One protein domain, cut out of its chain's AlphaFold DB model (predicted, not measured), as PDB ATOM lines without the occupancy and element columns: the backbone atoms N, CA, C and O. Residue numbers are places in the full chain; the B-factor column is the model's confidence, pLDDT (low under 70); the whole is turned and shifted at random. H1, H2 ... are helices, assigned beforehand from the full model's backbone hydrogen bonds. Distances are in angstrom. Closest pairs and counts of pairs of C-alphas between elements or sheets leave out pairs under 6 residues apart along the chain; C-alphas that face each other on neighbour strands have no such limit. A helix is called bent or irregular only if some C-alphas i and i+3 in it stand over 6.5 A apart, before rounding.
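AT A GLANCE: This is residues 42 to 81 and 111 to 247 of the 251 residues of the protein "Membrane-bound lytic murein transglycosylase B" of Actinobacillus equuli (UniProt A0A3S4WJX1). Two groups of helices form the two ends of an elongated body, with long loops and one short helix between them. At one end H1, H2 and H7 gather round H8, with H3 packed on H7, at the other H4, H5, H6 and H10 form a smaller group, and H9, packed on H8, lies between with residues 193 to 215. The printed part has 177 residues with ten named helices, H1 to H10 in chain order, and no named strand; the class is all helix. It is compact, with a radius of gyration of the C-alphas of 17.3 A, and spans 52 by 33 by 30 A.

HOW THE PARTS SIT: H1, residues 42 to 57, touches H2, residues 62 to 67, with residues 52 to 56 alone; the closest C-alphas, of Lys 52 and Leu 65, are 6.3 A apart. They form a helical hairpin, opposite ways at a steep tilt of 36 degrees, only just past shallow. H3, residues 75 to 81, touches H7, residues 163 to 173, about perpendicular at 76 degrees, closest at C-alphas 77 and 166, 6.4 A. H4, residues 113 to 125, touches residues 145 to 149 alone of H6, residues 141 to 152, closest at C-alphas 119 and 149, 7.0 A. H5, residues 127 to 137, touches H10, residues 235 to 244, opposite ways at a shallow tilt of 19 degrees, closest at C-alphas 129 and 236, 5.9 A. H5 also touches residues 141 to 144 alone of H6, closest at C-alphas 130 and 141, 5.7 A. H8, residues 177 to 192, is the hub and forms a helical hairpin with H7, opposite ways at a shallow tilt of 25 degrees, closest at C-alphas 171 and 177, 4.1 A. H8 touches residues 51 to 55 alone of H1, closest at C-alphas 55 and 185, 4.9 A. H9, residues 216 to 222, touches H8 at a steep tilt of 66 degrees, closest at C-alphas 187 and 216, 5.3 A. H8 is apart from H4, H5, H6 and H10. Every O i to N i+4 pair is within hydrogen-bond range in H2 to H9; H1 has 11 of 12, and H10 has 2 of 6 beside 1 of 7 O i to N i+3 pairs.

IN THESE COORDINATES: H1 begins at C-alpha 42 (139.192, 152.360, 110.649) and is 25.0 A long; it is irregular, with C-alphas 42 and 45 7.3 A apart. H4 is 18.5 A long, H6 16.8 A and H8 22.3 A. H10 ends at C-alpha 244 (140.957, 121.962, 138.806).

THE WHOLE: The C-alphas farthest apart, of Asn 42 and Tyr 124, are 52.5 A apart. Residues 82 to 110 are not printed, and C-alphas 81 and 111 stand 24.8 A apart across this cut. The links from H8 to H9 and from H9 to H10 are long. Residues 226 to 247 have pLDDT under 70.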
ATOM      1  N   ASN A  42     140.436 151.582 110.541       97.50
ATOM      2  CA  ASN A  42     139.192 152.360 110.649       97.50
ATOM      3  C   ASN A  42     137.956 151.607 110.125       97.50
ATOM      4  O   ASN A  42     136.845 151.835 110.594       97.50
ATOM      5  N   ASN A  43     138.155 150.689 109.181       98.31
ATOM      6  CA  ASN A  43     137.115 149.859 108.586       98.31
ATOM      7  C   ASN A  43     136.959 148.497 109.285       98.31
ATOM      8  O   ASN A  43     136.154 147.684 108.837       98.31
ATOM      9  N   PHE A  44     137.690 148.213 110.370       98.56
ATOM     10  CA  PHE A  44     137.601 146.915 111.049       98.56
ATOM     11  C   PHE A  44     136.203 146.649 111.624       98.56
ATOM     12  O   PHE A  44     135.649 145.575 111.421       98.56
ATOM     13  N   ASN A  45     135.590 147.634 112.288       98.31
ATOM     14  CA  ASN A  45     134.241 147.471 112.846       98.31
ATOM     15  C   ASN A  45     133.179 147.257 111.755       98.31
ATOM     16  O   ASN A  45     132.240 146.486 111.948       98.31
ATOM     17  N   ASP A  46     133.350 147.901 110.599       98.25
ATOM     18  CA  ASP A  46     132.497 147.686 109.428       98.25
ATOM     19  C   ASP A  46     132.663 146.266 108.872       98.25
ATOM     20  O   ASP A  46     131.680 145.588 108.579       98.25
ATOM     21  N   TYR A  47     133.896 145.756 108.844       98.62
ATOM     22  CA  TYR A  47     134.158 144.369 108.482       98.62
ATOM     23  C   TYR A  47     133.567 143.367 109.485       98.62
ATOM     24  O   TYR A  47     133.014 142.342 109.095       98.62
ATOM     25  N   VAL A  48     133.618 143.659 110.788       98.75
ATOM     26  CA  VAL A  48     132.940 142.838 111.804       98.75
ATOM     27  C   VAL A  48     131.430 142.819 111.558       98.75
ATOM     28  O   VAL A  48     130.813 141.758 111.659       98.75
ATOM     29  N   HIS A  49     130.824 143.956 111.201       98.31
ATOM     30  CA  HIS A  49     129.415 143.999 110.807       98.31
ATOM     31  C   HIS A  49     129.153 143.123 109.572       98.31
ATOM     32  O   HIS A  49     128.235 142.307 109.585       98.31
ATOM     33  N   PHE A  50     130.008 143.205 108.554       98.56
ATOM     34  CA  PHE A  50     129.952 142.345 107.371       98.56
ATOM     35  C   PHE A  50     130.028 140.843 107.707       98.56
ATOM     36  O   PHE A  50     129.256 140.044 107.174       98.56
ATOM     37  N   LEU A  51     130.885 140.436 108.648       98.75
ATOM     38  CA  LEU A  51     130.920 139.052 109.134       98.75
ATOM     39  C   LEU A  51     129.636 138.658 109.883       98.75
ATOM     40  O   LEU A  51     129.155 137.534 109.732       98.75
ATOM     41  N   LYS A  52     129.045 139.569 110.667       98.69
ATOM     42  CA  LYS A  52     127.765 139.323 111.355       98.69
ATOM     43  C   LYS A  52     126.606 139.128 110.382       98.69
ATOM     44  O   LYS A  52     125.772 138.269 110.630       98.69
ATOM     45  N   GLN A  53     126.588 139.840 109.259       98.62
ATOM     46  CA  GLN A  53     125.605 139.634 108.187       98.62
ATOM     47  C   GLN A  53     125.697 138.228 107.571       98.62
ATOM     48  O   GLN A  53     124.676 137.613 107.258       98.62
ATOM     49  N   LYS A  54     126.912 137.677 107.455       98.69
ATOM     50  CA  LYS A  54     127.122 136.279 107.041       98.69
ATOM     51  C   LYS A  54     126.676 135.281 108.105       98.69
ATOM     52  O   LYS A  54     126.126 134.234 107.778       98.69
ATOM     53  N   ALA A  55     126.901 135.595 109.380       98.62
ATOM     54  CA  ALA A  55     126.411 134.775 110.483       98.62
ATOM     55  C   ALA A  55     124.871 134.771 110.550       98.62
ATOM     56  O   ALA A  55     124.289 133.709 110.759       98.62
ATOM     57  N   ALA A  56     124.224 135.914 110.290       98.44
ATOM     58  CA  ALA A  56     122.770 136.030 110.170       98.44
ATOM     59  C   ALA A  56     122.222 135.102 109.074       98.44
ATOM     60  O   ALA A  56     121.374 134.262 109.357       98.44
ATOM     61  N   ALA A  57     122.804 135.148 107.867       97.94
ATOM     62  CA  ALA A  57     122.438 134.259 106.755       97.94
ATOM     63  C   ALA A  57     122.628 132.765 107.080       97.94
ATOM     64  O   ALA A  57     122.021 131.892 106.464       97.94
ATOM     65  N   ALA A  58     123.495 132.453 108.047       97.56
ATOM     66  CA  ALA A  58     123.738 131.100 108.528       97.56
ATOM     67  C   ALA A  58     122.818 130.688 109.697       97.56
ATOM     68  O   ALA A  58     123.031 129.610 110.262       97.56
ATOM     69  N   GLY A  59     121.832 131.520 110.049       97.19
ATOM     70  CA  GLY A  59     120.801 131.258 111.052       97.19
ATOM     71  C   GLY A  59     121.113 131.745 112.469       97.19
ATOM     72  O   GLY A  59     120.387 131.376 113.386       97.19
ATOM     73  N   VAL A  60     122.173 132.537 112.680       98.19
ATOM     74  CA  VAL A  60     122.489 133.092 114.010       98.19
ATOM     75  C   VAL A  60     121.484 134.183 114.374       98.19
ATOM     76  O   VAL A  60     121.275 135.114 113.598       98.19
ATOM     77  N   SER A  61     120.902 134.109 115.574       97.81
ATOM     78  CA  SER A  61     119.877 135.062 116.003       97.81
ATOM     79  C   SER A  61     120.387 136.504 116.140       97.81
ATOM     80  O   SER A  61     121.494 136.763 116.630       97.81
ATOM     81  N   ASP A  62     119.523 137.477 115.828       96.50
ATOM     82  CA  ASP A  62     119.805 138.905 116.030       96.50
ATOM     83  C   ASP A  62     120.213 139.221 117.475       96.50
ATOM     84  O   ASP A  62     121.041 140.099 117.716       96.50
ATOM     85  N   LYS A  63     119.664 138.496 118.461       96.38
ATOM     86  CA  LYS A  63     120.022 138.652 119.877       96.38
ATOM     87  C   LYS A  63     121.514 138.400 120.091       96.38
ATOM     88  O   LYS A  63     122.193 139.219 120.718       96.38
ATOM     89  N   THR A  64     122.028 137.290 119.570       97.62
ATOM     90  CA  THR A  64     123.443 136.925 119.688       97.62
ATOM     91  C   THR A  64     124.321 137.889 118.902       97.62
ATOM     92  O   THR A  64     125.283 138.419 119.462       97.62
ATOM     93  N   LEU A  65     123.957 138.210 117.656       97.81
ATOM     94  CA  LEU A  65     124.689 139.176 116.827       97.81
ATOM     95  C   LEU A  65     124.823 140.545 117.518       97.81
ATOM     96  O   LEU A  65     125.913 141.129 117.535       97.81
ATOM     97  N   ASN A  66     123.747 141.033 118.140       96.38
ATOM     98  CA  ASN A  66     123.726 142.307 118.860       96.38
ATOM     99  C   ASN A  66     124.462 142.256 120.207       96.38
ATOM    100  O   ASN A  66     125.033 143.262 120.621       96.38
ATOM    101  N   THR A  67     124.497 141.100 120.876       96.56
ATOM    102  CA  THR A  67     125.184 140.930 122.168       96.56
ATOM    103  C   THR A  67     126.708 140.943 122.015       96.56
ATOM    104  O   THR A  67     127.408 141.504 122.858       96.56
ATOM    105  N   GLN A  68     127.250 140.393 120.922       97.12
ATOM    106  CA  GLN A  68     128.701 140.339 120.692       97.12
ATOM    107  C   GLN A  68     129.267 141.684 120.199       97.12
ATOM    108  O   GLN A  68     129.668 141.824 119.043       97.12
ATOM    109  N   ARG A  69     129.260 142.715 121.052       94.38
ATOM    110  CA  ARG A  69     129.710 144.087 120.718       94.38
ATOM    111  C   ARG A  69     131.223 144.285 120.824       94.38
ATOM    112  O   ARG A  69     131.766 145.152 120.150       94.38
ATOM    113  N   PHE A  70     131.885 143.490 121.659       95.75
ATOM    114  CA  PHE A  70     133.308 143.618 121.973       95.75
ATOM    115  C   PHE A  70     134.126 142.629 121.144       95.75
ATOM    116  O   PHE A  70     134.485 141.542 121.604       95.75
ATOM    117  N   ILE A  71     134.346 143.001 119.884       98.50
ATOM    118  CA  ILE A  71     135.207 142.297 118.934       98.50
ATOM    119  C   ILE A  71     136.274 143.307 118.521       98.50
ATOM    120  O   ILE A  71     135.958 144.320 117.900       98.50
ATOM    121  N   HIS A  72     137.519 143.066 118.916       98.12
ATOM    122  CA  HIS A  72     138.617 144.019 118.781       98.12
ATOM    123  C   HIS A  72     139.692 143.485 117.839       98.12
ATOM    124  O   HIS A  72     139.975 142.289 117.810       98.12
ATOM    125  N   TYR A  73     140.319 144.381 117.081       98.56
ATOM    126  CA  TYR A  73     141.426 144.005 116.213       98.56
ATOM    127  C   TYR A  73     142.612 143.508 117.050       98.56
ATOM    128  O   TYR A  73     143.057 144.191 117.975       98.56
ATOM    129  N   ASN A  74     143.150 142.338 116.710       98.44
ATOM    130  CA  ASN A  74     144.258 141.721 117.433       98.44
ATOM    131  C   ASN A  74     145.561 141.755 116.617       98.44
ATOM    132  O   ASN A  74     145.900 140.816 115.897       98.44
ATOM    133  N   ALA A  75     146.338 142.831 116.772       98.00
ATOM    134  CA  ALA A  75     147.607 143.001 116.057       98.00
ATOM    135  C   ALA A  75     148.618 141.871 116.333       98.00
ATOM    136  O   ALA A  75     149.366 141.468 115.442       98.00
ATOM    137  N   ARG A  76     148.620 141.319 117.555       98.00
ATOM    138  CA  ARG A  76     149.512 140.218 117.939       98.00
ATOM    139  C   ARG A  76     149.183 138.929 117.182       98.00
ATOM    140  O   ARG A  76     150.100 138.220 116.780       98.00
ATOM    141  N   ALA A  77     147.902 138.637 116.955       97.81
ATOM    142  CA  ALA A  77     147.475 137.486 116.164       97.81
ATOM    143  C   ALA A  77     147.955 137.600 114.711       97.81
ATOM    144  O   ALA A  77     148.517 136.643 114.186       97.81
ATOM    145  N   VAL A  78     147.828 138.784 114.103       97.62
ATOM    146  CA  VAL A  78     148.347 139.054 112.749       97.62
ATOM    147  C   VAL A  78     149.861 138.871 112.693       97.62
ATOM    148  O   VAL A  78     150.368 138.188 111.808       97.62
ATOM    149  N   GLN A  79     150.595 139.413 113.667       96.81
ATOM    150  CA  GLN A  79     152.047 139.261 113.726       96.81
ATOM    151  C   GLN A  79     152.467 137.783 113.790       96.81
ATOM    152  O   GLN A  79     153.356 137.363 113.050       96.81
ATOM    153  N   LEU A  80     151.832 136.984 114.653       96.38
ATOM    154  CA  LEU A  80     152.126 135.554 114.795       96.38
ATOM    155  C   LEU A  80     151.757 134.767 113.528       96.38
ATOM    156  O   LEU A  80     152.516 133.899 113.089       96.38
ATOM    157  N   ASP A  81     150.642 135.125 112.896       94.88
ATOM    158  CA  ASP A  81     150.193 134.543 111.635       94.88
ATOM    159  C   ASP A  81     151.182 134.805 110.488       94.88
ATOM    160  O   ASP A  81     151.563 133.880 109.764       94.88
ATOM    161  N   LEU A 111     158.340 117.370 125.394       92.81
ATOM    162  CA  LEU A 111     158.233 116.275 126.364       92.81
ATOM    163  C   LEU A 111     159.145 116.521 127.572       92.81
ATOM    164  O   LEU A 111     160.067 115.759 127.855       92.81
ATOM    165  N   THR A 112     158.899 117.613 128.293       94.12
ATOM    166  CA  THR A 112     159.630 117.891 129.536       94.12
ATOM    167  C   THR A 112     159.269 116.873 130.618       94.12
ATOM    168  O   THR A 112     158.139 116.383 130.661       94.12
ATOM    169  N   GLN A 113     160.189 116.604 131.551       95.00
ATOM    170  CA  GLN A 113     159.923 115.682 132.663       95.00
ATOM    171  C   GLN A 113     158.681 116.089 133.470       95.00
ATOM    172  O   GLN A 113     157.882 115.240 133.847       95.00
ATOM    173  N   ALA A 114     158.468 117.394 133.667       93.62
ATOM    174  CA  ALA A 114     157.268 117.907 134.321       93.62
ATOM    175  C   ALA A 114     155.983 117.500 133.576       93.62
ATOM    176  O   ALA A 114     155.036 117.042 134.205       93.62
ATOM    177  N   LYS A 115     155.962 117.600 132.237       93.94
ATOM    178  CA  LYS A 115     154.810 117.162 131.435       93.94
ATOM    179  C   LYS A 115     154.589 115.654 131.548       93.94
ATOM    180  O   LYS A 115     153.444 115.227 131.645       93.94
ATOM    181  N   VAL A 116     155.663 114.862 131.551       94.88
ATOM    182  CA  VAL A 116     155.577 113.405 131.731       94.88
ATOM    183  C   VAL A 116     154.991 113.062 133.101       94.88
ATOM    184  O   VAL A 116     154.076 112.250 133.173       94.88
ATOM    185  N   ASN A 117     155.439 113.724 134.169       95.38
ATOM    186  CA  ASN A 117     154.910 113.503 135.517       95.38
ATOM    187  C   ASN A 117     153.409 113.825 135.592       95.38
ATOM    188  O   ASN A 117     152.629 112.984 136.031       95.38
ATOM    189  N   THR A 118     152.984 114.974 135.056       94.00
ATOM    190  CA  THR A 118     151.556 115.328 134.983       94.00
ATOM    191  C   THR A 118     150.755 114.330 134.144       94.00
ATOM    192  O   THR A 118     149.614 114.020 134.472       94.00
ATOM    193  N   ALA A 119     151.333 113.783 133.068       94.31
ATOM    194  CA  ALA A 119     150.674 112.747 132.276       94.31
ATOM    195  C   ALA A 119     150.414 111.476 133.102       94.31
ATOM    196  O   ALA A 119     149.343 110.885 132.986       94.31
ATOM    197  N   VAL A 120     151.375 111.073 133.942       95.56
ATOM    198  CA  VAL A 120     151.249 109.913 134.839       95.56
ATOM    199  C   VAL A 120     150.184 110.161 135.906       95.56
ATOM    200  O   VAL A 120     149.340 109.297 136.124       95.56
ATOM    201  N   GLU A 121     150.172 111.338 136.530       94.38
ATOM    202  CA  GLU A 121     149.141 111.729 137.504       94.38
ATOM    203  C   GLU A 121     147.740 111.661 136.876       94.38
ATOM    204  O   GLU A 121     146.864 110.928 137.347       94.38
ATOM    205  N   ASN A 122     147.569 112.325 135.731       91.88
ATOM    206  CA  ASN A 122     146.312 112.357 134.989       91.88
ATOM    207  C   ASN A 122     145.871 110.976 134.493       91.88
ATOM    208  O   ASN A 122     144.674 110.714 134.376       91.88
ATOM    209  N   TRP A 123     146.810 110.085 134.170       93.19
ATOM    210  CA  TRP A 123     146.494 108.722 133.745       93.19
ATOM    211  C   TRP A 123     145.712 107.967 134.818       93.19
ATOM    212  O   TRP A 123     144.709 107.316 134.511       93.19
ATOM    213  N   TYR A 124     146.141 108.087 136.075       93.50
ATOM    214  CA  TYR A 124     145.459 107.453 137.195       93.50
ATOM    215  C   TYR A 124     144.181 108.200 137.576       93.50
ATOM    216  O   TYR A 124     143.129 107.565 137.678       93.50
ATOM    217  N   GLU A 125     144.239 109.528 137.706       88.56
ATOM    218  CA  GLU A 125     143.084 110.356 138.081       88.56
ATOM    219  C   GLU A 125     141.910 110.177 137.103       88.56
ATOM    220  O   GLU A 125     140.756 109.999 137.501       88.56
ATOM    221  N   PHE A 126     142.204 110.131 135.802       87.06
ATOM    222  CA  PHE A 126     141.193 110.100 134.750       87.06
ATOM    223  C   PHE A 126     141.036 108.738 134.070       87.06
ATOM    224  O   PHE A 126     140.425 108.638 133.001       87.06
ATOM    225  N   SER A 127     141.501 107.657 134.700       89.12
ATOM    226  CA  SER A 127     141.413 106.300 134.145       89.12
ATOM    227  C   SER A 127     139.982 105.907 133.741       89.12
ATOM    228  O   SER A 127     139.755 105.363 132.654       89.12
ATOM    229  N   SER A 128     138.979 106.243 134.564       88.12
ATOM    230  CA  SER A 128     137.567 105.950 134.272       88.12
ATOM    231  C   SER A 128     137.033 106.693 133.033       88.12
ATOM    232  O   SER A 128     136.591 106.020 132.094       88.12
ATOM    233  N   PRO A 129     137.075 108.044 132.949       84.88
ATOM    234  CA  PRO A 129     136.615 108.755 131.754       84.88
ATOM    235  C   PRO A 129     137.421 108.409 130.492       84.88
ATOM    236  O   PRO A 129     136.818 108.264 129.428       84.88
ATOM    237  N   LEU A 130     138.739 108.184 130.594       87.31
ATOM    238  CA  LEU A 130     139.558 107.716 129.468       87.31
ATOM    239  C   LEU A 130     139.089 106.354 128.957       87.31
ATOM    240  O   LEU A 130     138.951 106.160 127.753       87.31
ATOM    241  N   THR A 131     138.800 105.416 129.863       89.81
ATOM    242  CA  THR A 131     138.301 104.082 129.499       89.81
ATOM    243  C   THR A 131     136.957 104.162 128.790       89.81
ATOM    244  O   THR A 131     136.795 103.565 127.729       89.81
ATOM    245  N   LYS A 132     136.016 104.946 129.330       87.19
ATOM    246  CA  LYS A 132     134.693 105.135 128.719       87.19
ATOM    247  C   LYS A 132     134.797 105.720 127.315       87.19
ATOM    248  O   LYS A 132     134.152 105.230 126.394       87.19
ATOM    249  N   ALA A 133     135.611 106.756 127.138       84.88
ATOM    250  CA  ALA A 133     135.794 107.369 125.830       84.88
ATOM    251  C   ALA A 133     136.512 106.441 124.846       84.88
ATOM    252  O   ALA A 133     136.102 106.347 123.692       84.88
ATOM    253  N   SER A 134     137.532 105.720 125.311       88.62
ATOM    254  CA  SER A 134     138.254 104.740 124.503       88.62
ATOM    255  C   SER A 134     137.322 103.653 123.970       88.62
ATOM    256  O   SER A 134     137.303 103.398 122.770       88.62
ATOM    257  N   GLN A 135     136.469 103.092 124.830       92.38
ATOM    258  CA  GLN A 135     135.466 102.100 124.436       92.38
ATOM    259  C   GLN A 135     134.413 102.679 123.487       92.38
ATOM    260  O   GLN A 135     134.049 102.038 122.507       92.38
ATOM    261  N   LYS A 136     133.933 103.898 123.762       87.38
ATOM    262  CA  LYS A 136     132.893 104.545 122.954       87.38
ATOM    263  C   LYS A 136     133.363 104.880 121.538       87.38
ATOM    264  O   LYS A 136     132.586 104.737 120.601       87.38
ATOM    265  N   TYR A 137     134.594 105.367 121.391       86.31
ATOM    266  CA  TYR A 137     135.104 105.898 120.122       86.31
ATOM    267  C   TYR A 137     136.134 104.993 119.433       86.31
ATOM    268  O   TYR A 137     136.571 105.313 118.334       86.31
ATOM    269  N   GLY A 138     136.543 103.884 120.057       91.88
ATOM    270  CA  GLY A 138     137.532 102.957 119.494       91.88
ATOM    271  C   GLY A 138     138.960 103.511 119.439       91.88
ATOM    272  O   GLY A 138     139.789 102.994 118.694       91.88
ATOM    273  N   VAL A 139     139.265 104.562 120.208       91.81
ATOM    274  CA  VAL A 139     140.592 105.203 120.256       91.81
ATOM    275  C   VAL A 139     141.329 104.760 121.516       91.81
ATOM    276  O   VAL A 139     140.749 104.757 122.600       91.81
ATOM    277  N   GLN A 140     142.608 104.398 121.412       95.19
ATOM    278  CA  GLN A 140     143.401 103.997 122.582       95.19
ATOM    279  C   GLN A 140     143.589 105.177 123.555       95.19
ATOM    280  O   GLN A 140     143.692 106.336 123.140       95.19
ATOM    281  N   LYS A 141     143.632 104.894 124.861       92.88
ATOM    282  CA  LYS A 141     143.678 105.918 125.923       92.88
ATOM    283  C   LYS A 141     144.951 106.762 125.840       92.88
ATOM    284  O   LYS A 141     144.932 107.953 126.135       92.88
ATOM    285  N   GLU A 142     146.039 106.144 125.402       94.75
ATOM    286  CA  GLU A 142     147.366 106.716 125.220       94.75
ATOM    287  C   GLU A 142     147.337 107.841 124.184       94.75
ATOM    288  O   GLU A 142     147.885 108.910 124.436       94.75
ATOM    289  N   TYR A 143     146.631 107.655 123.061       94.00
ATOM    290  CA  TYR A 143     146.484 108.703 122.043       94.00
ATOM    291  C   TYR A 143     145.678 109.890 122.554       94.00
ATOM    292  O   TYR A 143     146.024 111.038 122.280       94.00
ATOM    293  N   ILE A 144     144.630 109.624 123.329       90.06
ATOM    294  CA  ILE A 144     143.818 110.670 123.952       90.06
ATOM    295  C   ILE A 144     144.672 111.488 124.932       90.06
ATOM    296  O   ILE A 144     144.661 112.718 124.882       90.06
ATOM    297  N   MET A 145     145.433 110.812 125.797       92.31
ATOM    298  CA  MET A 145     146.314 111.458 126.772       92.31
ATOM    299  C   MET A 145     147.432 112.247 126.083       92.31
ATOM    300  O   MET A 145     147.690 113.398 126.437       92.31
ATOM    301  N   ALA A 146     148.069 111.657 125.067       92.94
ATOM    302  CA  ALA A 146     149.124 112.303 124.299       92.94
ATOM    303  C   ALA A 146     148.613 113.569 123.603       92.94
ATOM    304  O   ALA A 146     149.252 114.615 123.711       92.94
ATOM    305  N   LEU A 147     147.444 113.507 122.956       91.50
ATOM    306  CA  LEU A 147     146.831 114.671 122.317       91.50
ATOM    307  C   LEU A 147     146.546 115.769 123.350       91.50
ATOM    308  O   LEU A 147     146.969 116.905 123.173       91.50
ATOM    309  N   TRP A 148     145.924 115.430 124.479       90.88
ATOM    310  CA  TRP A 148     145.611 116.404 125.527       90.88
ATOM    311  C   TRP A 148     146.866 117.083 126.115       90.88
ATOM    312  O   TRP A 148     146.898 118.300 126.332       90.88
ATOM    313  N   GLY A 149     147.941 116.317 126.312       92.62
ATOM    314  CA  GLY A 149     149.231 116.834 126.768       92.62
ATOM    315  C   GLY A 149     149.948 117.698 125.728       92.62
ATOM    316  O   GLY A 149     150.593 118.690 126.084       92.62
ATOM    317  N   MET A 150     149.848 117.351 124.447       93.62
ATOM    318  CA  MET A 150     150.491 118.093 123.362       93.62
ATOM    319  C   MET A 150     149.756 119.390 123.019       93.62
ATOM    320  O   MET A 150     150.424 120.406 122.842       93.62
ATOM    321  N   GLU A 151     148.422 119.382 123.005       90.56
ATOM    322  CA  GLU A 151     147.617 120.542 122.604       90.56
ATOM    323  C   GLU A 151     147.606 121.650 123.655       90.56
ATOM    324  O   GLU A 151     147.772 122.824 123.333       90.56
ATOM    325  N   SER A 152     147.434 121.295 124.931       90.94
ATOM    326  CA  SER A 152     147.264 122.303 125.986       90.94
ATOM    327  C   SER A 152     148.029 122.013 127.266       90.94
ATOM    328  O   SER A 152     147.838 122.699 128.270       90.94
ATOM    329  N   SER A 153     148.913 121.010 127.258       92.19
ATOM    330  CA  SER A 153     149.581 120.526 128.475       92.19
ATOM    331  C   SER A 153     148.565 120.247 129.577       92.19
ATOM    332  O   SER A 153     148.667 120.779 130.681       92.19
ATOM    333  N   PHE A 154     147.552 119.451 129.224       89.94
ATOM    334  CA  PHE A 154     146.477 119.049 130.126       89.94
ATOM    335  C   PHE A 154     145.625 120.226 130.631       89.94
ATOM    336  O   PHE A 154     145.252 120.309 131.799       89.94
ATOM    337  N   GLY A 155     145.364 121.191 129.743       86.81
ATOM    338  CA  GLY A 155     144.593 122.396 130.041       86.81
ATOM    339  C   GLY A 155     145.381 123.539 130.685       86.81
ATOM    340  O   GLY A 155     144.822 124.621 130.849       86.81
ATOM    341  N   ARG A 156     146.670 123.372 130.999       86.12
ATOM    342  CA  ARG A 156     147.482 124.452 131.586       86.12
ATOM    343  C   ARG A 156     147.736 125.613 130.618       86.12
ATOM    344  O   ARG A 156     147.790 126.763 131.041       86.12
ATOM    345  N   TYR A 157     147.895 125.326 129.328       87.31
ATOM    346  CA  TYR A 157     148.210 126.311 128.294       87.31
ATOM    347  C   TYR A 157     147.194 126.229 127.155       87.31
ATOM    348  O   TYR A 157     147.394 125.508 126.188       87.31
ATOM    349  N   GLN A 158     146.097 126.972 127.275       86.06
ATOM    350  CA  GLN A 158     145.028 127.008 126.261       86.06
ATOM    351  C   GLN A 158     145.110 128.254 125.363       86.06
ATOM    352  O   GLN A 158     144.473 128.311 124.314       86.06
ATOM    353  N   GLY A 159     145.931 129.227 125.766       89.69
ATOM    354  CA  GLY A 159     145.960 130.568 125.199       89.69
ATOM    355  C   GLY A 159     144.945 131.499 125.866       89.69
ATOM    356  O   GLY A 159     143.989 131.064 126.503       89.69
ATOM    357  N   ASP A 160     145.210 132.794 125.757       93.06
ATOM    358  CA  ASP A 160     144.490 133.891 126.406       93.06
ATOM    359  C   ASP A 160     143.853 134.853 125.388       93.06
ATOM    360  O   ASP A 160     143.319 135.901 125.753       93.06
ATOM    361  N   PHE A 161     143.890 134.507 124.099       97.38
ATOM    362  CA  PHE A 161     143.306 135.328 123.049       97.38
ATOM    363  C   PHE A 161     141.783 135.178 123.050       97.38
ATOM    364  O   PHE A 161     141.271 134.061 123.097       97.38
ATOM    365  N   ASP A 162     141.059 136.293 122.914       97.38
ATOM    366  CA  ASP A 162     139.633 136.268 122.573       97.38
ATOM    367  C   ASP A 162     139.467 135.732 121.147       97.38
ATOM    368  O   ASP A 162     139.789 136.409 120.163       97.38
ATOM    369  N   VAL A 163     138.980 134.498 121.036       98.25
ATOM    370  CA  VAL A 163     138.996 133.752 119.777       98.25
ATOM    371  C   VAL A 163     138.115 134.415 118.730       98.25
ATOM    372  O   VAL A 163     138.538 134.522 117.587       98.25
ATOM    373  N   LEU A 164     136.945 134.954 119.074       98.62
ATOM    374  CA  LEU A 164     136.113 135.612 118.058       98.62
ATOM    375  C   LEU A 164     136.783 136.875 117.499       98.62
ATOM    376  O   LEU A 164     136.680 137.136 116.302       98.62
ATOM    377  N   SER A 165     137.488 137.631 118.349       98.75
ATOM    378  CA  SER A 165     138.303 138.773 117.918       98.75
ATOM    379  C   SER A 165     139.434 138.332 116.998       98.75
ATOM    380  O   SER A 165     139.654 138.954 115.961       98.75
ATOM    381  N   VAL A 166     140.116 137.231 117.325       98.75
ATOM    382  CA  VAL A 166     141.150 136.633 116.468       98.75
ATOM    383  C   VAL A 166     140.581 136.207 115.119       98.75
ATOM    384  O   VAL A 166     141.142 136.567 114.089       98.75
ATOM    385  N   LEU A 167     139.460 135.487 115.099       98.81
ATOM    386  CA  LEU A 167     138.835 135.007 113.866       98.81
ATOM    387  C   LEU A 167     138.404 136.178 112.975       98.81
ATOM    388  O   LEU A 167     138.717 136.186 111.787       98.81
ATOM    389  N   ALA A 168     137.778 137.209 113.552       98.88
ATOM    390  CA  ALA A 168     137.444 138.429 112.820       98.88
ATOM    391  C   ALA A 168     138.695 139.144 112.291       98.88
ATOM    392  O   ALA A 168     138.722 139.585 111.145       98.88
ATOM    393  N   THR A 169     139.745 139.225 113.109       98.81
ATOM    394  CA  THR A 169     141.018 139.863 112.755       98.81
ATOM    395  C   THR A 169     141.715 139.151 111.601       98.81
ATOM    396  O   THR A 169     142.130 139.801 110.648       98.81
ATOM    397  N   LEU A 170     141.834 137.825 111.647       98.62
ATOM    398  CA  LEU A 170     142.528 137.059 110.610       98.62
ATOM    399  C   LEU A 170     141.688 136.914 109.330       98.62
ATOM    400  O   LEU A 170     142.246 136.793 108.238       98.62
ATOM    401  N   ALA A 171     140.356 136.982 109.437       98.56
ATOM    402  CA  ALA A 171     139.491 137.173 108.276       98.56
ATOM    403  C   ALA A 171     139.726 138.554 107.638       98.56
ATOM    404  O   ALA A 171     139.904 138.655 106.422       98.56
ATOM    405  N   PHE A 172     139.816 139.601 108.466       98.56
ATOM    406  CA  PHE A 172     140.073 140.975 108.037       98.56
ATOM    407  C   PHE A 172     141.470 141.180 107.437       98.56
ATOM    408  O   PHE A 172     141.598 141.939 106.484       98.56
ATOM    409  N   ASP A 173     142.499 140.483 107.917       96.75
ATOM    410  CA  ASP A 173     143.851 140.521 107.334       96.75
ATOM    411  C   ASP A 173     143.884 139.957 105.898       96.75
ATOM    412  O   ASP A 173     144.663 140.393 105.055       96.75
ATOM    413  N   GLY A 174     142.970 139.035 105.572       93.56
ATOM    414  CA  GLY A 174     142.685 138.618 104.196       93.56
ATOM    415  C   GLY A 174     143.452 137.386 103.712       93.56
ATOM    416  O   GLY A 174     142.949 136.654 102.860       93.56
ATOM    417  N   ARG A 175     144.621 137.065 104.287       93.81
ATOM    418  CA  ARG A 175     145.489 135.960 103.818       93.81
ATOM    419  C   ARG A 175     144.790 134.598 103.748       93.81
ATOM    420  O   ARG A 175     145.091 133.784 102.875       93.81
ATOM    421  N   ARG A 176     143.881 134.330 104.690       95.31
ATOM    422  CA  ARG A 176     143.055 133.109 104.765       95.31
ATOM    423  C   ARG A 176     141.593 133.453 105.051       95.31
ATOM    424  O   ARG A 176     140.935 132.776 105.835       95.31
ATOM    425  N   GLU A 177     141.088 134.512 104.421       97.19
ATOM    426  CA  GLU A 177     139.767 135.078 104.715       97.19
ATOM    427  C   GLU A 177     138.637 134.048 104.740       97.19
ATOM    428  O   GLU A 177     137.880 133.998 105.707       97.19
ATOM    429  N   LYS A 178     138.531 133.205 103.705       98.00
ATOM    430  CA  LYS A 178     137.454 132.211 103.599       98.00
ATOM    431  C   LYS A 178     137.424 131.263 104.802       98.00
ATOM    432  O   LYS A 178     136.352 130.991 105.335       98.00
ATOM    433  N   LEU A 179     138.597 130.792 105.233       97.81
ATOM    434  CA  LEU A 179     138.735 129.925 106.403       97.81
ATOM    435  C   LEU A 179     138.234 130.651 107.654       97.81
ATOM    436  O   LEU A 179     137.334 130.171 108.329       97.81
ATOM    437  N   PHE A 180     138.780 131.831 107.940       98.56
ATOM    438  CA  PHE A 180     138.465 132.537 109.181       98.56
ATOM    439  C   PHE A 180     137.052 133.118 109.219       98.56
ATOM    440  O   PHE A 180     136.458 133.190 110.289       98.56
ATOM    441  N   THR A 181     136.476 133.441 108.063       98.81
ATOM    442  CA  THR A 181     135.058 133.793 107.932       98.81
ATOM    443  C   THR A 181     134.173 132.613 108.331       98.81
ATOM    444  O   THR A 181     133.247 132.781 109.122       98.81
ATOM    445  N   GLN A 182     134.473 131.407 107.835       98.62
ATOM    446  CA  GLN A 182     133.730 130.197 108.194       98.62
ATOM    447  C   GLN A 182     133.836 129.892 109.695       98.62
ATOM    448  O   GLN A 182     132.829 129.595 110.339       98.62
ATOM    449  N   GLU A 183     135.039 130.002 110.258       98.75
ATOM    450  CA  GLU A 183     135.267 129.784 111.687       98.75
ATOM    451  C   GLU A 183     134.578 130.848 112.550       98.75
ATOM    452  O   GLU A 183     133.980 130.507 113.565       98.75
ATOM    453  N   PHE A 184     134.579 132.121 112.135       98.81
ATOM    454  CA  PHE A 184     133.842 133.188 112.822       98.81
ATOM    455  C   PHE A 184     132.338 132.899 112.853       98.81
ATOM    456  O   PHE A 184     131.710 133.001 113.906       98.81
ATOM    457  N   VAL A 185     131.753 132.501 111.717       98.81
ATOM    458  CA  VAL A 185     130.328 132.142 111.640       98.81
ATOM    459  C   VAL A 185     130.016 130.956 112.556       98.81
ATOM    460  O   VAL A 185     129.031 130.993 113.290       98.81
ATOM    461  N   ASN A 186     130.870 129.930 112.574       98.56
ATOM    462  CA  ASN A 186     130.700 128.777 113.458       98.56
ATOM    463  C   ASN A 186     130.860 129.147 114.941       98.56
ATOM    464  O   ASN A 186     130.074 128.687 115.764       98.56
ATOM    465  N   ALA A 187     131.792 130.037 115.285       98.38
ATOM    466  CA  ALA A 187     131.915 130.568 116.641       98.38
ATOM    467  C   ALA A 187     130.647 131.329 117.068       98.38
ATOM    468  O   ALA A 187     130.161 131.145 118.180       98.38
ATOM    469  N   MET A 188     130.057 132.134 116.179       98.56
ATOM    470  CA  MET A 188     128.789 132.816 116.460       98.56
ATOM    471  C   MET A 188     127.635 131.830 116.680       98.56
ATOM    472  O   MET A 188     126.842 132.044 117.592       98.56
ATOM    473  N   LYS A 189     127.572 130.725 115.923       98.00
ATOM    474  CA  LYS A 189     126.594 129.644 116.155       98.00
ATOM    475  C   LYS A 189     126.757 128.998 117.528       98.00
ATOM    476  O   LYS A 189     125.766 128.823 118.222       98.00
ATOM    477  N   MET A 190     127.996 128.721 117.937       94.94
ATOM    478  CA  MET A 190     128.289 128.161 119.264       94.94
ATOM    479  C   MET A 190     127.883 129.093 120.417       94.94
ATOM    480  O   MET A 190     127.596 128.630 121.518       94.94
ATOM    481  N   LEU A 191     127.915 130.411 120.197       96.19
ATOM    482  CA  LEU A 191     127.413 131.387 121.169       96.19
ATOM    483  C   LEU A 191     125.881 131.434 121.171       96.19
ATOM    484  O   LEU A 191     125.283 131.648 122.223       96.19
ATOM    485  N   ASP A 192     125.258 131.253 120.007       97.06
ATOM    486  CA  ASP A 192     123.808 131.332 119.827       97.06
ATOM    487  C   ASP A 192     123.072 130.130 120.422       97.06
ATOM    488  O   ASP A 192     122.060 130.295 121.099       97.06
ATOM    489  N   ASP A 193     123.612 128.926 120.225       92.50
ATOM    490  CA  ASP A 193     123.045 127.682 120.753       92.50
ATOM    491  C   ASP A 193     123.455 127.393 122.211       92.50
ATOM    492  O   ASP A 193     123.024 126.398 122.798       92.50
ATOM    493  N   GLY A 194     124.270 128.266 122.813       89.19
ATOM    494  CA  GLY A 194     124.737 128.134 124.190       89.19
ATOM    495  C   GLY A 194     125.792 127.044 124.401       89.19
ATOM    496  O   GLY A 194     126.079 126.697 125.548       89.19
ATOM    497  N   THR A 195     126.398 126.517 123.332       86.00
ATOM    498  CA  THR A 195     127.489 125.533 123.403       86.00
ATOM    499  C   THR A 195     128.657 126.031 124.257       86.00
ATOM    500  O   THR A 195     129.268 125.251 124.994       86.00
ATOM    501  N   ILE A 196     128.975 127.325 124.170       86.88
ATOM    502  CA  ILE A 196     130.026 127.970 124.959       86.88
ATOM    503  C   ILE A 196     129.612 129.392 125.337       86.88
ATOM    504  O   ILE A 196     128.971 130.095 124.558       86.88
ATOM    505  N   ASN A 197     130.021 129.857 126.518       89.44
ATOM    506  CA  ASN A 197     129.864 131.264 126.867       89.44
ATOM    507  C   ASN A 197     130.990 132.115 126.276       89.44
ATOM    508  O   ASN A 197     132.135 131.678 126.168       89.44
ATOM    509  N   ARG A 198     130.695 133.390 126.003       92.38
ATOM    510  CA  ARG A 198     131.663 134.365 125.478       92.38
ATOM    511  C   ARG A 198     132.988 134.397 126.248       92.38
ATOM    512  O   ARG A 198     134.044 134.379 125.631       92.38
ATOM    513  N   TYR A 199     132.935 134.434 127.578       89.31
ATOM    514  CA  TYR A 199     134.130 134.529 128.425       89.31
ATOM    515  C   TYR A 199     134.974 133.243 128.434       89.31
ATOM    516  O   TYR A 199     136.142 133.283 128.800       89.31
ATOM    517  N   GLU A 200     134.398 132.109 128.028       87.50
ATOM    518  CA  GLU A 200     135.097 130.824 127.919       87.50
ATOM    519  C   GLU A 200     135.707 130.616 126.527       87.50
ATOM    520  O   GLU A 200     136.503 129.699 126.342       87.50
ATOM    521  N   MET A 201     135.349 131.459 125.551       92.25
ATOM    522  CA  MET A 201     135.823 131.399 124.167       92.25
ATOM    523  C   MET A 201     137.237 132.001 124.034       92.25
ATOM    524  O   MET A 201     137.491 132.928 123.262       92.25
ATOM    525  N   GLN A 202     138.157 131.467 124.834       93.12
ATOM    526  CA  GLN A 202     139.576 131.799 124.830       93.12
ATOM    527  C   GLN A 202     140.385 130.709 124.126       93.12
ATOM    528  O   GLN A 202     139.987 129.538 124.072       93.12
ATOM    529  N   GLY A 203     141.526 131.098 123.565       95.38
ATOM    530  CA  GLY A 203     142.304 130.180 122.755       95.38
ATOM    531  C   GLY A 203     143.631 130.725 122.260       95.38
ATOM    532  O   GLY A 203     144.157 131.737 122.733       95.38
ATOM    533  N   SER A 204     144.177 130.028 121.272       97.00
ATOM    534  CA  SER A 204     145.404 130.421 120.599       97.00
ATOM    535  C   SER A 204     145.210 131.638 119.696       97.00
ATOM    536  O   SER A 204     144.109 131.990 119.267       97.00
ATOM    537  N   TRP A 205     146.338 132.229 119.311       96.88
ATOM    538  CA  TRP A 205     146.417 133.312 118.333       96.88
ATOM    539  C   TRP A 205     145.835 132.956 116.954       96.88
ATOM    540  O   TRP A 205     145.623 133.857 116.151       96.88
ATOM    541  N   ALA A 206     145.589 131.671 116.672       96.81
ATOM    542  CA  ALA A 206     145.013 131.183 115.422       96.81
ATOM    543  C   ALA A 206     143.516 130.836 115.532       96.81
ATOM    544  O   ALA A 206     142.925 130.419 114.539       96.81
ATOM    545  N   GLY A 207     142.899 131.003 116.707       96.75
ATOM    546  CA  GLY A 207     141.471 130.752 116.926       96.75
ATOM    547  C   GLY A 207     141.116 129.325 117.362       96.75
ATOM    548  O   GLY A 207     139.937 128.983 117.407       96.75
ATOM    549  N   ALA A 208     142.110 128.501 117.696       96.00
ATOM    550  CA  ALA A 208     141.896 127.184 118.292       96.00
ATOM    551  C   ALA A 208     141.584 127.321 119.791       96.00
ATOM    552  O   ALA A 208     142.274 128.055 120.496       96.00
ATOM    553  N   MET A 209     140.540 126.640 120.264       92.31
ATOM    554  CA  MET A 209     139.896 126.922 121.550       92.31
ATOM    555  C   MET A 209     140.159 125.853 122.607       92.31
ATOM    556  O   MET A 209     140.162 124.653 122.321       92.31
ATOM    557  N   GLY A 210     140.257 126.303 123.858       87.19
ATOM    558  CA  GLY A 210     140.202 125.441 125.034       87.19
ATOM    559  C   GLY A 210     141.305 124.379 125.093       87.19
ATOM    560  O   GLY A 210     142.372 124.507 124.492       87.19
ATOM    561  N   GLN A 211     141.060 123.295 125.830       86.62
ATOM    562  CA  GLN A 211     142.093 122.271 126.036       86.62
ATOM    563  C   GLN A 211     142.333 121.368 124.817       86.62
ATOM    564  O   GLN A 211     143.397 120.760 124.723       86.62
ATOM    565  N   THR A 212     141.361 121.265 123.909       85.94
ATOM    566  CA  THR A 212     141.470 120.464 122.680       85.94
ATOM    567  C   THR A 212     142.133 121.220 121.538       85.94
ATOM    568  O   THR A 212     142.478 120.595 120.541       85.94
ATOM    569  N   GLN A 213     142.261 122.548 121.654       92.50
ATOM    570  CA  GLN A 213     142.718 123.422 120.571       92.50
ATOM    571  C   GLN A 213     141.913 123.216 119.274       92.50
ATOM    572  O   GLN A 213     142.420 123.348 118.161       92.50
ATOM    573  N   PHE A 214     140.619 122.913 119.397       92.94
ATOM    574  CA  PHE A 214     139.743 122.795 118.237       92.94
ATOM    575  C   PHE A 214     139.362 124.170 117.702       92.94
ATOM    576  O   PHE A 214     138.977 125.068 118.453       92.94
ATOM    577  N   MET A 215     139.406 124.305 116.380       96.88
ATOM    578  CA  MET A 215     138.717 125.391 115.688       96.88
ATOM    579  C   MET A 215     137.191 125.226 115.849       96.88
ATOM    580  O   MET A 215     136.726 124.084 115.970       96.88
ATOM    581  N   PRO A 216     136.394 126.309 115.818       96.44
ATOM    582  CA  PRO A 216     134.933 126.244 115.913       96.44
ATOM    583  C   PRO A 216     134.258 125.186 115.025       96.44
ATOM    584  O   PRO A 216     133.383 124.461 115.493       96.44
ATOM    585  N   THR A 217     134.691 125.019 113.773       95.88
ATOM    586  CA  THR A 217     134.158 123.981 112.870       95.88
ATOM    587  C   THR A 217     134.375 122.568 113.416       95.88
ATOM    588  O   THR A 217     133.446 121.754 113.439       95.88
ATOM    589  N   ALA A 218     135.594 122.266 113.875       91.44
ATOM    590  CA  ALA A 218     135.923 120.966 114.454       91.44
ATOM    591  C   ALA A 218     135.157 120.743 115.763       91.44
ATOM    592  O   ALA A 218     134.684 119.639 116.027       91.44
ATOM    593  N   TYR A 219     134.967 121.803 116.548       89.44
ATOM    594  CA  TYR A 219     134.174 121.756 117.765       89.44
ATOM    595  C   TYR A 219     132.725 121.358 117.480       89.44
ATOM    596  O   TYR A 219     132.241 120.379 118.037       89.44
ATOM    597  N   LEU A 220     132.041 122.065 116.580       88.06
ATOM    598  CA  LEU A 220     130.649 121.759 116.234       88.06
ATOM    599  C   LEU A 220     130.478 120.343 115.665       88.06
ATOM    600  O   LEU A 220     129.444 119.715 115.888       88.06
ATOM    601  N   SER A 221     131.494 119.834 114.965       86.12
ATOM    602  CA  SER A 221     131.446 118.521 114.313       86.12
ATOM    603  C   SER A 221     131.755 117.359 115.260       86.12
ATOM    604  O   SER A 221     131.169 116.288 115.126       86.12
ATOM    605  N   TYR A 222     132.687 117.550 116.199       83.06
ATOM    606  CA  TYR A 222     133.292 116.442 116.950       83.06
ATOM    607  C   TYR A 222     133.236 116.599 118.471       83.06
ATOM    608  O   TYR A 222     133.531 115.639 119.190       83.06
ATOM    609  N   ALA A 223     132.876 117.771 119.003       78.44
ATOM    610  CA  ALA A 223     132.759 117.932 120.445       78.44
ATOM    611  C   ALA A 223     131.592 117.092 120.978       78.44
ATOM    612  O   ALA A 223     130.456 117.168 120.507       78.44
ATOM    613  N   ALA A 224     131.880 116.316 122.017       71.81
ATOM    614  CA  ALA A 224     130.904 115.502 122.723       71.81
ATOM    615  C   ALA A 224     130.780 115.951 124.178       71.81
ATOM    616  O   ALA A 224     131.752 116.418 124.781       71.81
ATOM    617  N   ASP A 225     129.588 115.768 124.735       70.94
ATOM    618  CA  ASP A 225     129.364 115.775 126.176       70.94
ATOM    619  C   ASP A 225     129.814 114.418 126.753       70.94
ATOM    620  O   ASP A 225     129.503 113.359 126.197       70.94
ATOM    621  N   GLY A 226     130.616 114.449 127.817       64.00
ATOM    622  CA  GLY A 226     131.119 113.246 128.489       64.00
ATOM    623  C   GLY A 226     130.794 113.152 129.967       64.00
ATOM    624  O   GLY A 226     131.115 112.127 130.570       64.00
ATOM    625  N   ASP A 227     130.171 114.174 130.552       65.75
ATOM    626  CA  ASP A 227     129.715 114.170 131.941       65.75
ATOM    627  C   ASP A 227     128.195 114.323 132.081       65.75
ATOM    628  O   ASP A 227     127.675 114.028 133.157       65.75
ATOM    629  N   GLY A 228     127.482 114.615 130.989       64.19
ATOM    630  CA  GLY A 228     126.023 114.557 130.909       64.19
ATOM    631  C   GLY A 228     125.324 115.840 131.350       64.19
ATOM    632  O   GLY A 228     124.124 115.812 131.611       64.19
ATOM    633  N   ASP A 229     126.044 116.957 131.454       65.00
ATOM    634  CA  ASP A 229     125.496 118.262 131.849       65.00
ATOM    635  C   ASP A 229     125.056 119.126 130.644       65.00
ATOM    636  O   ASP A 229     124.771 120.317 130.783       65.00
ATOM    637  N   SER A 230     125.018 118.531 129.449       61.62
ATOM    638  CA  SER A 230     124.628 119.148 128.180       61.62
ATOM    639  C   SER A 230     125.591 120.191 127.596       61.62
ATOM    640  O   SER A 230     125.270 120.732 126.537       61.62
ATOM    641  N   LYS A 231     126.790 120.445 128.164       60.59
ATOM    642  CA  LYS A 231     127.823 121.239 127.445       60.59
ATOM    643  C   LYS A 231     128.921 120.364 126.851       60.59
ATOM    644  O   LYS A 231     129.730 119.776 127.565       60.59
ATOM    645  N   LYS A 232     129.006 120.364 125.522       59.34
ATOM    646  CA  LYS A 232     129.999 119.625 124.730       59.34
ATOM    647  C   LYS A 232     131.352 120.310 124.854       59.34
ATOM    648  O   LYS A 232     131.418 121.452 124.447       59.34
ATOM    649  N   ILE A 233     132.406 119.664 125.357       56.25
ATOM    650  CA  ILE A 233     133.796 120.204 125.365       56.25
ATOM    651  C   ILE A 233     134.810 119.150 124.845       56.25
ATOM    652  O   ILE A 233     136.013 119.369 124.846       56.25
ATOM    653  N   PHE A 234     134.329 118.030 124.289       48.53
ATOM    654  CA  PHE A 234     135.023 116.735 124.245       48.53
ATOM    655  C   PHE A 234     135.025 116.106 125.641       48.53
ATOM    656  O   PHE A 234     135.600 116.626 126.596       48.53
ATOM    657  N   GLY A 235     134.328 114.978 125.761       40.31
ATOM    658  CA  GLY A 235     133.829 114.454 127.030       40.31
ATOM    659  C   GLY A 235     134.860 114.097 128.105       40.31
ATOM    660  O   GLY A 235     134.507 113.907 129.263       40.31
ATOM    661  N   ILE A 236     136.134 114.019 127.738       44.97
ATOM    662  CA  ILE A 236     137.240 113.708 128.648       44.97
ATOM    663  C   ILE A 236     137.733 114.984 129.340       44.97
ATOM    664  O   ILE A 236     137.857 115.027 130.558       44.97
ATOM    665  N   VAL A 237     137.876 116.060 128.567       50.69
ATOM    666  CA  VAL A 237     138.482 117.339 128.960       50.69
ATOM    667  C   VAL A 237     137.648 118.107 129.991       50.69
ATOM    668  O   VAL A 237     138.176 118.851 130.816       50.69
ATOM    669  N   LYS A 238     136.326 117.934 129.979       50.50
ATOM    670  CA  LYS A 238     135.438 118.689 130.867       50.50
ATOM    671  C   LYS A 238     135.400 118.165 132.299       50.50
ATOM    672  O   LYS A 238     135.501 118.954 133.237       50.50
ATOM    673  N   ARG A 239     135.375 116.837 132.463       46.16
ATOM    674  CA  ARG A 239     135.513 116.191 133.779       46.16
ATOM    675  C   ARG A 239     136.844 116.561 134.441       46.16
ATOM    676  O   ARG A 239     136.899 116.712 135.654       46.16
ATOM    677  N   MET A 240     137.874 116.780 133.622       49.53
ATOM    678  CA  MET A 240     139.201 117.246 134.033       49.53
ATOM    679  C   MET A 240     139.232 118.743 134.396       49.53
ATOM    680  O   MET A 240     139.943 119.142 135.314       49.53
ATOM    681  N   ARG A 241     138.417 119.582 133.736       47.19
ATOM    682  CA  ARG A 241     138.287 121.025 134.028       47.19
ATOM    683  C   ARG A 241     137.643 121.306 135.393       47.19
ATOM    684  O   ARG A 241     138.071 122.234 136.072       47.19
ATOM    685  N   LEU A 242     136.638 120.525 135.803       41.88
ATOM    686  CA  LEU A 242     135.913 120.756 137.065       41.88
ATOM    687  C   LEU A 242     136.712 120.356 138.318       41.88
ATOM    688  O   LEU A 242     136.541 120.973 139.369       41.88
ATOM    689  N   HIS A 243     137.621 119.378 138.229       39.00
ATOM    690  CA  HIS A 243     138.504 119.035 139.353       39.00
ATOM    691  C   HIS A 243     139.559 120.119 139.630       39.00
ATOM    692  O   HIS A 243     139.825 120.420 140.791       39.00
ATOM    693  N   GLN A 244     140.063 120.814 138.601       37.44
ATOM    694  CA  GLN A 244     140.957 121.962 138.806       37.44
ATOM    695  C   GLN A 244     140.263 123.142 139.510       37.44
ATOM    696  O   GLN A 244     140.898 123.824 140.308       37.44
ATOM    697  N   SER A 245     138.957 123.360 139.296       31.62
ATOM    698  CA  SER A 245     138.201 124.409 140.006       31.62
ATOM    699  C   SER A 245     137.871 124.085 141.469       31.62
ATOM    700  O   SER A 245     137.458 124.980 142.200       31.62
ATOM    701  N   HIS A 246     138.066 122.839 141.916       27.09
ATOM    702  CA  HIS A 246     137.905 122.438 143.320       27.09
ATOM    703  C   HIS A 246     139.234 122.355 144.093       27.09
ATOM    704  O   HIS A 246     139.215 122.102 145.295       27.09
ATOM    705  N   LEU A 247     140.375 122.620 143.440       25.61
ATOM    706  CA  LEU A 247     141.714 122.593 144.048       25.61
ATOM    707  C   LEU A 247     142.310 123.978 144.352       25.61
ATOM    708  O   LEU A 247     143.479 124.086 144.709       25.61
TER     709      LEU A 247